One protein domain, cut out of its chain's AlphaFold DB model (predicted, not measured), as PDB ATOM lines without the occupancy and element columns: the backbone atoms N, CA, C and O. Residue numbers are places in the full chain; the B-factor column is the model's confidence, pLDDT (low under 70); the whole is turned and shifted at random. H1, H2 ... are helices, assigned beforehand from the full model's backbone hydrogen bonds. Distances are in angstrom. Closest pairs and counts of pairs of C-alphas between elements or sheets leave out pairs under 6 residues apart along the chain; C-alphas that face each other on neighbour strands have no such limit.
ATOM      1  N   GLU A  11     129.735 118.860 144.390       86.50
ATOM      2  CA  GLU A  11     129.150 118.093 145.486       86.50
ATOM      3  C   GLU A  11     128.932 118.949 146.739       86.50
ATOM      4  O   GLU A  11     127.832 118.941 147.286       86.50
ATOM      5  N   GLU A  12     129.919 119.752 147.148       85.50
ATOM      6  CA  GLU A  12     129.791 120.636 148.316       85.50
ATOM      7  C   GLU A  12     128.690 121.687 148.108       85.50
ATOM      8  O   GLU A  12     127.874 121.932 148.999       85.50
ATOM      9  N   VAL A  13     128.591 122.271 146.908       87.62
ATOM     10  CA  VAL A  13     127.515 123.223 146.580       87.62
ATOM     11  C   VAL A  13     126.142 122.540 146.609       87.62
ATOM     12  O   VAL A  13     125.164 123.149 147.048       87.62
ATOM     13  N   ILE A  14     126.047 121.283 146.166       89.81
ATOM     14  CA  ILE A  14     124.806 120.496 146.219       89.81
ATOM     15  C   ILE A  14     124.404 120.192 147.664       89.81
ATOM     16  O   ILE A  14     123.229 120.357 147.999       89.81
ATOM     17  N   GLU A  15     125.340 119.764 148.510       89.69
ATOM     18  CA  GLU A  15     125.083 119.468 149.924       89.69
ATOM     19  C   GLU A  15     124.607 120.714 150.672       89.69
ATOM     20  O   GLU A  15     123.595 120.680 151.382       89.69
ATOM     21  N   GLU A  16     125.270 121.845 150.437       88.75
ATOM     22  CA  GLU A  16     124.875 123.129 151.004       88.75
ATOM     23  C   GLU A  16     123.499 123.566 150.499       88.75
ATOM     24  O   GLU A  16     122.665 124.026 151.285       88.75
ATOM     25  N   LEU A  17     123.213 123.374 149.209       85.81
ATOM     26  CA  LEU A  17     121.903 123.669 148.630       85.81
ATOM     27  C   LEU A  17     120.810 122.769 149.217       85.81
ATOM     28  O   LEU A  17     119.723 123.256 149.528       85.81
ATOM     29  N   GLN A  18     121.084 121.481 149.408       87.50
ATOM     30  CA  GLN A  18     120.153 120.539 150.024       87.50
ATOM     31  C   GLN A  18     119.872 120.909 151.482       87.50
ATOM     32  O   GLN A  18     118.707 120.959 151.883       87.50
ATOM     33  N   SER A  19     120.920 121.191 152.259       85.00
ATOM     34  CA  SER A  19     120.816 121.644 153.648       85.00
ATOM     35  C   SER A  19     119.979 122.920 153.738       85.00
ATOM     36  O   SER A  19     118.997 122.983 154.479       85.00
ATOM     37  N   PHE A  20     120.274 123.887 152.867       81.75
ATOM     38  CA  PHE A  20     119.535 125.137 152.764       81.75
ATOM     39  C   PHE A  20     118.057 124.916 152.412       81.75
ATOM     40  O   PHE A  20     117.169 125.460 153.066       81.75
ATOM     41  N   VAL A  21     117.756 124.102 151.396       79.00
ATOM     42  CA  VAL A  21     116.367 123.798 151.019       79.00
ATOM     43  C   VAL A  21     115.642 123.049 152.137       79.00
ATOM     44  O   VAL A  21     114.460 123.311 152.346       79.00
ATOM     45  N   SER A  22     116.316 122.164 152.872       76.56
ATOM     46  CA  SER A  22     115.741 121.461 154.024       76.56
ATOM     47  C   SER A  22     115.366 122.433 155.147       76.56
ATOM     48  O   SER A  22     114.234 122.420 155.632       76.56
ATOM     49  N   GLU A  23     116.280 123.339 155.501       75.62
ATOM     50  CA  GLU A  23     116.094 124.323 156.572       75.62
ATOM     51  C   GLU A  23     115.029 125.370 156.216       75.62
ATOM     52  O   GLU A  23     114.126 125.672 156.999       75.62
ATOM     53  N   PHE A  24     115.101 125.911 155.003       63.84
ATOM     54  CA  PHE A  24     114.307 127.068 154.594       63.84
ATOM     55  C   PHE A  24     113.090 126.720 153.738       63.84
ATOM     56  O   PHE A  24     112.299 127.605 153.376       63.84
ATOM     57  N   SER A  25     112.936 125.442 153.383       62.44
ATOM     58  CA  SER A  25     111.889 124.908 152.500       62.44
ATOM     59  C   SER A  25     111.811 125.583 151.123       62.44
ATOM     60  O   SER A  25     110.825 125.401 150.414       62.44
ATOM     61  N   SER A  26     112.781 126.433 150.761       64.88
ATOM     62  CA  SER A  26     112.812 127.250 149.543       64.88
ATOM     63  C   SER A  26     114.168 127.934 149.385       64.88
ATOM     64  O   SER A  26     114.861 128.131 150.377       64.88
ATOM     65  N   PHE A  27     114.534 128.331 148.163       68.81
ATOM     66  CA  PHE A  27     115.723 129.150 147.926       68.81
ATOM     67  C   PHE A  27     115.597 129.992 146.649       68.81
ATOM     68  O   PHE A  27     114.788 129.689 145.766       68.81
ATOM     69  N   THR A  28     116.417 131.037 146.560       67.25
ATOM     70  CA  THR A  28     116.797 131.703 145.305       67.25
ATOM     71  C   THR A  28     118.318 131.653 145.214       67.25
ATOM     72  O   THR A  28     118.955 131.536 146.263       67.25
ATOM     73  N   PRO A  29     118.921 131.756 144.021       75.31
ATOM     74  CA  PRO A  29     120.363 131.892 143.924       75.31
ATOM     75  C   PRO A  29     120.910 133.020 144.789       75.31
ATOM     76  O   PRO A  29     121.814 132.775 145.568       75.31
ATOM     77  N   GLU A  30     120.294 134.200 144.737       72.38
ATOM     78  CA  GLU A  30     120.659 135.364 145.546       72.38
ATOM     79  C   GLU A  30     120.614 135.050 147.048       72.38
ATOM     80  O   GLU A  30     121.595 135.263 147.754       72.38
ATOM     81  N   TRP A  31     119.519 134.461 147.534       69.19
ATOM     82  CA  TRP A  31     119.366 134.173 148.960       69.19
ATOM     83  C   TRP A  31     120.276 133.046 149.448       69.19
ATOM     84  O   TRP A  31     120.853 133.139 150.532       69.19
ATOM     85  N   PHE A  32     120.431 132.000 148.636       79.94
ATOM     86  CA  PHE A  32     121.392 130.941 148.904       79.94
ATOM     87  C   PHE A  32     122.790 131.537 149.034       79.94
ATOM     88  O   PHE A  32     123.471 131.269 150.014       79.94
ATOM     89  N   THR A  33     123.184 132.414 148.112       77.50
ATOM     90  CA  THR A  33     124.506 133.041 148.143       77.50
ATOM     91  C   THR A  33     124.685 134.075 149.246       77.50
ATOM     92  O   THR A  33     125.798 134.234 149.728       77.50
ATOM     93  N   ASP A  34     123.619 134.742 149.689       72.69
ATOM     94  CA  ASP A  34     123.689 135.677 150.816       72.69
ATOM     95  C   ASP A  34     123.923 134.936 152.142       72.69
ATOM     96  O   ASP A  34     124.706 135.377 152.982       72.69
ATOM     97  N   ILE A  35     123.268 133.787 152.338       67.19
ATOM     98  CA  ILE A  35     123.385 132.996 153.574       67.19
ATOM     99  C   ILE A  35     124.605 132.073 153.538       67.19
ATOM    100  O   ILE A  35     125.352 131.972 154.510       67.19
ATOM    101  N   LYS A  36     124.834 131.409 152.406       79.38
ATOM    102  CA  LYS A  36     125.974 130.523 152.156       79.38
ATOM    103  C   LYS A  36     127.080 131.271 151.413       79.38
ATOM    104  O   LYS A  36     127.729 130.727 150.533       79.38
ATOM    105  N   PHE A  37     127.342 132.527 151.776       72.81
ATOM    106  CA  PHE A  37     128.359 133.359 151.116       72.81
ATOM    107  C   PHE A  37     129.752 132.713 151.091       72.81
ATOM    108  O   PHE A  37     130.547 132.988 150.198       72.81
ATOM    109  N   HIS A  38     130.035 131.826 152.048       76.19
ATOM    110  CA  HIS A  38     131.276 131.065 152.136       76.19
ATOM    111  C   HIS A  38     131.462 130.037 151.008       76.19
ATOM    112  O   HIS A  38     132.585 129.587 150.808       76.19
ATOM    113  N   VAL A  39     130.408 129.669 150.266       78.06
ATOM    114  CA  VAL A  39     130.539 128.767 149.111       78.06
ATOM    115  C   VAL A  39     130.933 129.502 147.826       78.06
ATOM    116  O   VAL A  39     131.410 128.873 146.882       78.06
ATOM    117  N   LEU A  40     130.785 130.832 147.776       75.31
ATOM    118  CA  LEU A  40     131.140 131.660 146.621       75.31
ATOM    119  C   LEU A  40     132.546 132.249 146.730       75.31
ATOM    120  O   LEU A  40     132.979 132.682 147.799       75.31
ATOM    121  N   ARG A  41     133.231 132.386 145.589       71.31
ATOM    122  CA  ARG A  41     134.471 133.175 145.519       71.31
ATOM    123  C   ARG A  41     134.188 134.681 145.609       71.31
ATOM    124  O   ARG A  41     133.066 135.150 145.433       71.31
ATOM    125  N   LYS A  42     135.245 135.455 145.893       61.09
ATOM    126  CA  LYS A  42     135.229 136.881 146.303       61.09
ATOM    127  C   LYS A  42     134.407 137.847 145.434       61.09
ATOM    128  O   LYS A  42     134.127 138.953 145.886       61.09
ATOM    129  N   THR A  43     134.060 137.483 144.205       64.94
ATOM    130  CA  THR A  43     133.290 138.323 143.278       64.94
ATOM    131  C   THR A  43     131.779 138.286 143.525       64.94
ATOM    132  O   THR A  43     131.066 139.131 142.982       64.94
ATOM    133  N   GLY A  44     131.288 137.382 144.382       68.56
ATOM    134  CA  GLY A  44     129.862 137.254 144.695       68.56
ATOM    135  C   GLY A  44     129.070 136.535 143.594       68.56
ATOM    136  O   GLY A  44     129.642 135.861 142.739       68.56
ATOM    137  N   LEU A  45     127.737 136.656 143.620       74.31
ATOM    138  CA  LEU A  45     126.865 135.982 142.653       74.31
ATOM    139  C   LEU A  45     126.950 136.647 141.267       74.31
ATOM    140  O   LEU A  45     126.411 137.730 141.026       74.31
ATOM    141  N   THR A  46     127.592 135.956 140.334       80.62
ATOM    142  CA  THR A  46     127.668 136.299 138.908       80.62
ATOM    143  C   THR A  46     126.526 135.659 138.112       80.62
ATOM    144  O   THR A  46     125.840 134.748 138.575       80.62
ATOM    145  N   LEU A  47     126.314 136.102 136.867       72.88
ATOM    146  CA  LEU A  47     125.352 135.455 135.963       72.88
ATOM    147  C   LEU A  47     125.694 133.974 135.726       72.88
ATOM    148  O   LEU A  47     124.797 133.139 135.647       72.88
ATOM    149  N   GLU A  48     126.983 133.665 135.618       79.00
ATOM    150  CA  GLU A  48     127.488 132.319 135.370       79.00
ATOM    151  C   GLU A  48     127.247 131.393 136.566       79.00
ATOM    152  O   GLU A  48     126.556 130.386 136.418       79.00
ATOM    153  N   SER A  49     127.691 131.792 137.764       77.94
ATOM    154  CA  SER A  49     127.430 131.053 139.012       77.94
ATOM    155  C   SER A  49     125.932 130.874 139.270       77.94
ATOM    156  O   SER A  49     125.488 129.792 139.646       77.94
ATOM    157  N   ARG A  50     125.106 131.884 138.973       79.56
ATOM    158  CA  ARG A  50     123.643 131.767 139.069       79.56
ATOM    159  C   ARG A  50     123.090 130.678 138.152       79.56
ATOM    160  O   ARG A  50     122.270 129.871 138.585       79.56
ATOM    161  N   ASN A  51     123.495 130.684 136.884       79.19
ATOM    162  CA  ASN A  51     123.029 129.700 135.908       79.19
ATOM    163  C   ASN A  51     123.518 128.293 136.280       79.19
ATOM    164  O   ASN A  51     122.781 127.320 136.132       79.19
ATOM    165  N   GLU A  52     124.727 128.183 136.824       83.19
ATOM    166  CA  GLU A  52     125.276 126.924 137.315       83.19
ATOM    167  C   GLU A  52     124.494 126.385 138.519       83.19
ATOM    168  O   GLU A  52     124.039 125.242 138.479       83.19
ATOM    169  N   LEU A  53     124.226 127.218 139.529       83.81
ATOM    170  CA  LEU A  53     123.396 126.840 140.676       83.81
ATOM    171  C   LEU A  53     121.991 126.414 140.233       83.81
ATOM    172  O   LEU A  53     121.432 125.450 140.758       83.81
ATOM    173  N   CYS A  54     121.422 127.093 139.235       81.44
ATOM    174  CA  CYS A  54     120.138 126.695 138.680       81.44
ATOM    175  C   CYS A  54     120.185 125.360 137.939       81.44
ATOM    176  O   CYS A  54     119.293 124.534 138.146       81.44
ATOM    177  N   ARG A  55     121.242 125.090 137.168       85.94
ATOM    178  CA  ARG A  55     121.470 123.779 136.545       85.94
ATOM    179  C   ARG A  55     121.542 122.670 137.598       85.94
ATOM    180  O   ARG A  55     120.887 121.641 137.432       85.94
ATOM    181  N   LEU A  56     122.289 122.884 138.685       86.88
ATOM    182  CA  LEU A  56     122.396 121.931 139.799       86.88
ATOM    183  C   LEU A  56     121.042 121.719 140.477       86.88
ATOM    184  O   LEU A  56     120.596 120.589 140.665       86.88
ATOM    185  N   SER A  57     120.333 122.809 140.753       83.44
ATOM    186  CA  SER A  57     119.004 122.762 141.349       83.44
ATOM    187  C   SER A  57     117.983 121.994 140.508       83.44
ATOM    188  O   SER A  57     117.157 121.260 141.055       83.44
ATOM    189  N   ILE A  58     118.040 122.133 139.182       81.50
ATOM    190  CA  ILE A  58     117.174 121.402 138.250       81.50
ATOM    191  C   ILE A  58     117.563 119.923 138.213       81.50
ATOM    192  O   ILE A  58     116.693 119.068 138.381       81.50
ATOM    193  N   LYS A  59     118.858 119.622 138.049       86.44
ATOM    194  CA  LYS A  59     119.404 118.253 138.007       86.44
ATOM    195  C   LYS A  59     119.018 117.445 139.249       86.44
ATOM    196  O   LYS A  59     118.649 116.281 139.127       86.44
ATOM    197  N   HIS A  60     119.038 118.075 140.422       83.94
ATOM    198  CA  HIS A  60     118.725 117.437 141.704       83.94
ATOM    199  C   HIS A  60     117.269 117.647 142.160       83.94
ATOM    200  O   HIS A  60     116.912 117.316 143.285       83.94
ATOM    201  N   SER A  61     116.398 118.160 141.281       81.62
ATOM    202  CA  SER A  61     114.964 118.372 141.543       81.62
ATOM    203  C   SER A  61     114.626 119.311 142.715       81.62
ATOM    204  O   SER A  61     113.478 119.345 143.153       81.62
ATOM    205  N   PHE A  62     115.571 120.132 143.187       79.19
ATOM    206  CA  PHE A  62     115.329 121.126 144.240       79.19
ATOM    207  C   PHE A  62     114.446 122.286 143.741       79.19
ATOM    208  O   PHE A  62     113.504 122.704 144.416       79.19
ATOM    209  N   CYS A  63     114.709 122.800 142.535       73.94
ATOM    210  CA  CYS A  63     113.825 123.729 141.824       73.94
ATOM    211  C   CYS A  63     113.870 123.428 140.312       73.94
ATOM    212  O   CYS A  63     114.707 123.972 139.591       73.94
ATOM    213  N   PRO A  64     112.909 122.640 139.784       68.50
ATOM    214  CA  PRO A  64     112.863 122.209 138.376       68.50
ATOM    215  C   PRO A  64     112.722 123.330 137.339       68.50
ATOM    216  O   PRO A  64     112.663 123.076 136.140       68.50
ATOM    217  N   ARG A  65     112.565 124.577 137.786       65.00
ATOM    218  CA  ARG A  65     112.399 125.752 136.930       65.00
ATOM    219  C   ARG A  65     113.259 126.921 137.407       65.00
ATOM    220  O   ARG A  65     112.835 128.067 137.286       65.00
ATOM    221  N   CYS A  66     114.432 126.634 137.971       68.81
ATOM    222  CA  CYS A  66     115.343 127.666 138.458       68.81
ATOM    223  C   CYS A  66     115.746 128.648 137.335       68.81
ATOM    224  O   CYS A  66     115.682 129.857 137.516       68.81
ATOM    225  N   ASP A  67     115.980 128.183 136.110       60.25
ATOM    226  CA  ASP A  67     116.287 129.080 134.975       60.25
ATOM    227  C   ASP A  67     115.142 130.058 134.641       60.25
ATOM    228  O   ASP A  67     115.349 131.144 134.100       60.25
ATOM    229  N   PHE A  68     113.916 129.691 135.022       56.97
ATOM    230  CA  PHE A  68     112.695 130.473 134.858       56.97
ATOM    231  C   PHE A  68     112.163 130.971 136.203       56.97
ATOM    232  O   PHE A  68     110.944 131.092 136.364       56.97
ATOM    233  N   LEU A  69     113.047 131.258 137.167       52.19
ATOM    234  CA  LEU A  69     112.739 131.753 138.521       52.19
ATOM    235  C   LEU A  69     111.603 132.795 138.557       52.19
ATOM    236  O   LEU A  69     110.799 132.808 139.488       52.19
TER     237      LEU A  69
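This is residues 11 to 69 of the 173 residues of an uncharacterized protein of Candidatus Thorarchaeota archaeon SMTZ1-83 (UniProt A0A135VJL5). Three helices, H1, H2 and H3, are packed in a small rounded cluster with their centres in a triangle, each about perpendicular to the other two, and H3 touches both H1 and H2. The link from H2 to H3 loops out at one side, and the residues after H3 turn back beside it. The printed part has 59 residues with three named helices, in the order H1, H2, H3, and no named strand; the class is all helix. The whole is compact and rounded, with a radius of gyration of the C-alphas of 10.3 A and spans of 28 by 23 by 19 A.

H1, residues 11 to 24, begins at C-alpha 11 at (129.150, 118.093, 145.486) and is 19.6 A long from first to last C-alpha. H2, residues 29 to 35, begins at C-alpha 29 at (120.363, 131.892, 143.924) and is 10.2 A long. H3, residues 47 to 59, is 18.3 A long and ends at C-alpha 59 at (119.404, 118.253, 138.007).

H1 and H2 are close but not clearly touching, about perpendicular at 81 degrees; their closest C-alphas, those of Phe 20 and Phe 32, are 7.2 A apart. H1 and H3 only just touch, with 3 pairs of C-alphas within 8 A, through residues 14 to 17 of H1 and 56 to 57 of H3 alone. Their closest C-alphas, those of Ile 14 and Leu 56, are 7.0 A apart, and their lines are about perpendicular at 76 degrees. H2 touches H3 at residues 50 to 54 of H3 alone, about perpendicular at 83 degrees; the closest C-alphas, those of Pro 29 and Arg 50, are 5.9 A apart. In H1, H2 and H3 every O i to N i+4 pair is within hydrogen-bond range.

The two C-alphas farthest apart, those of Lys 42 and Pro 64, are 27.9 A apart. The printed part has no cut. The link from H1 to H2 is tight, with 4 residues, and that from H2 to H3 is long, with 11 residues. The mean pLDDT of the printed part is 76.2; 16 residues are under 70, among them residues 24 to 28, 42 to 44 and 64 to 69.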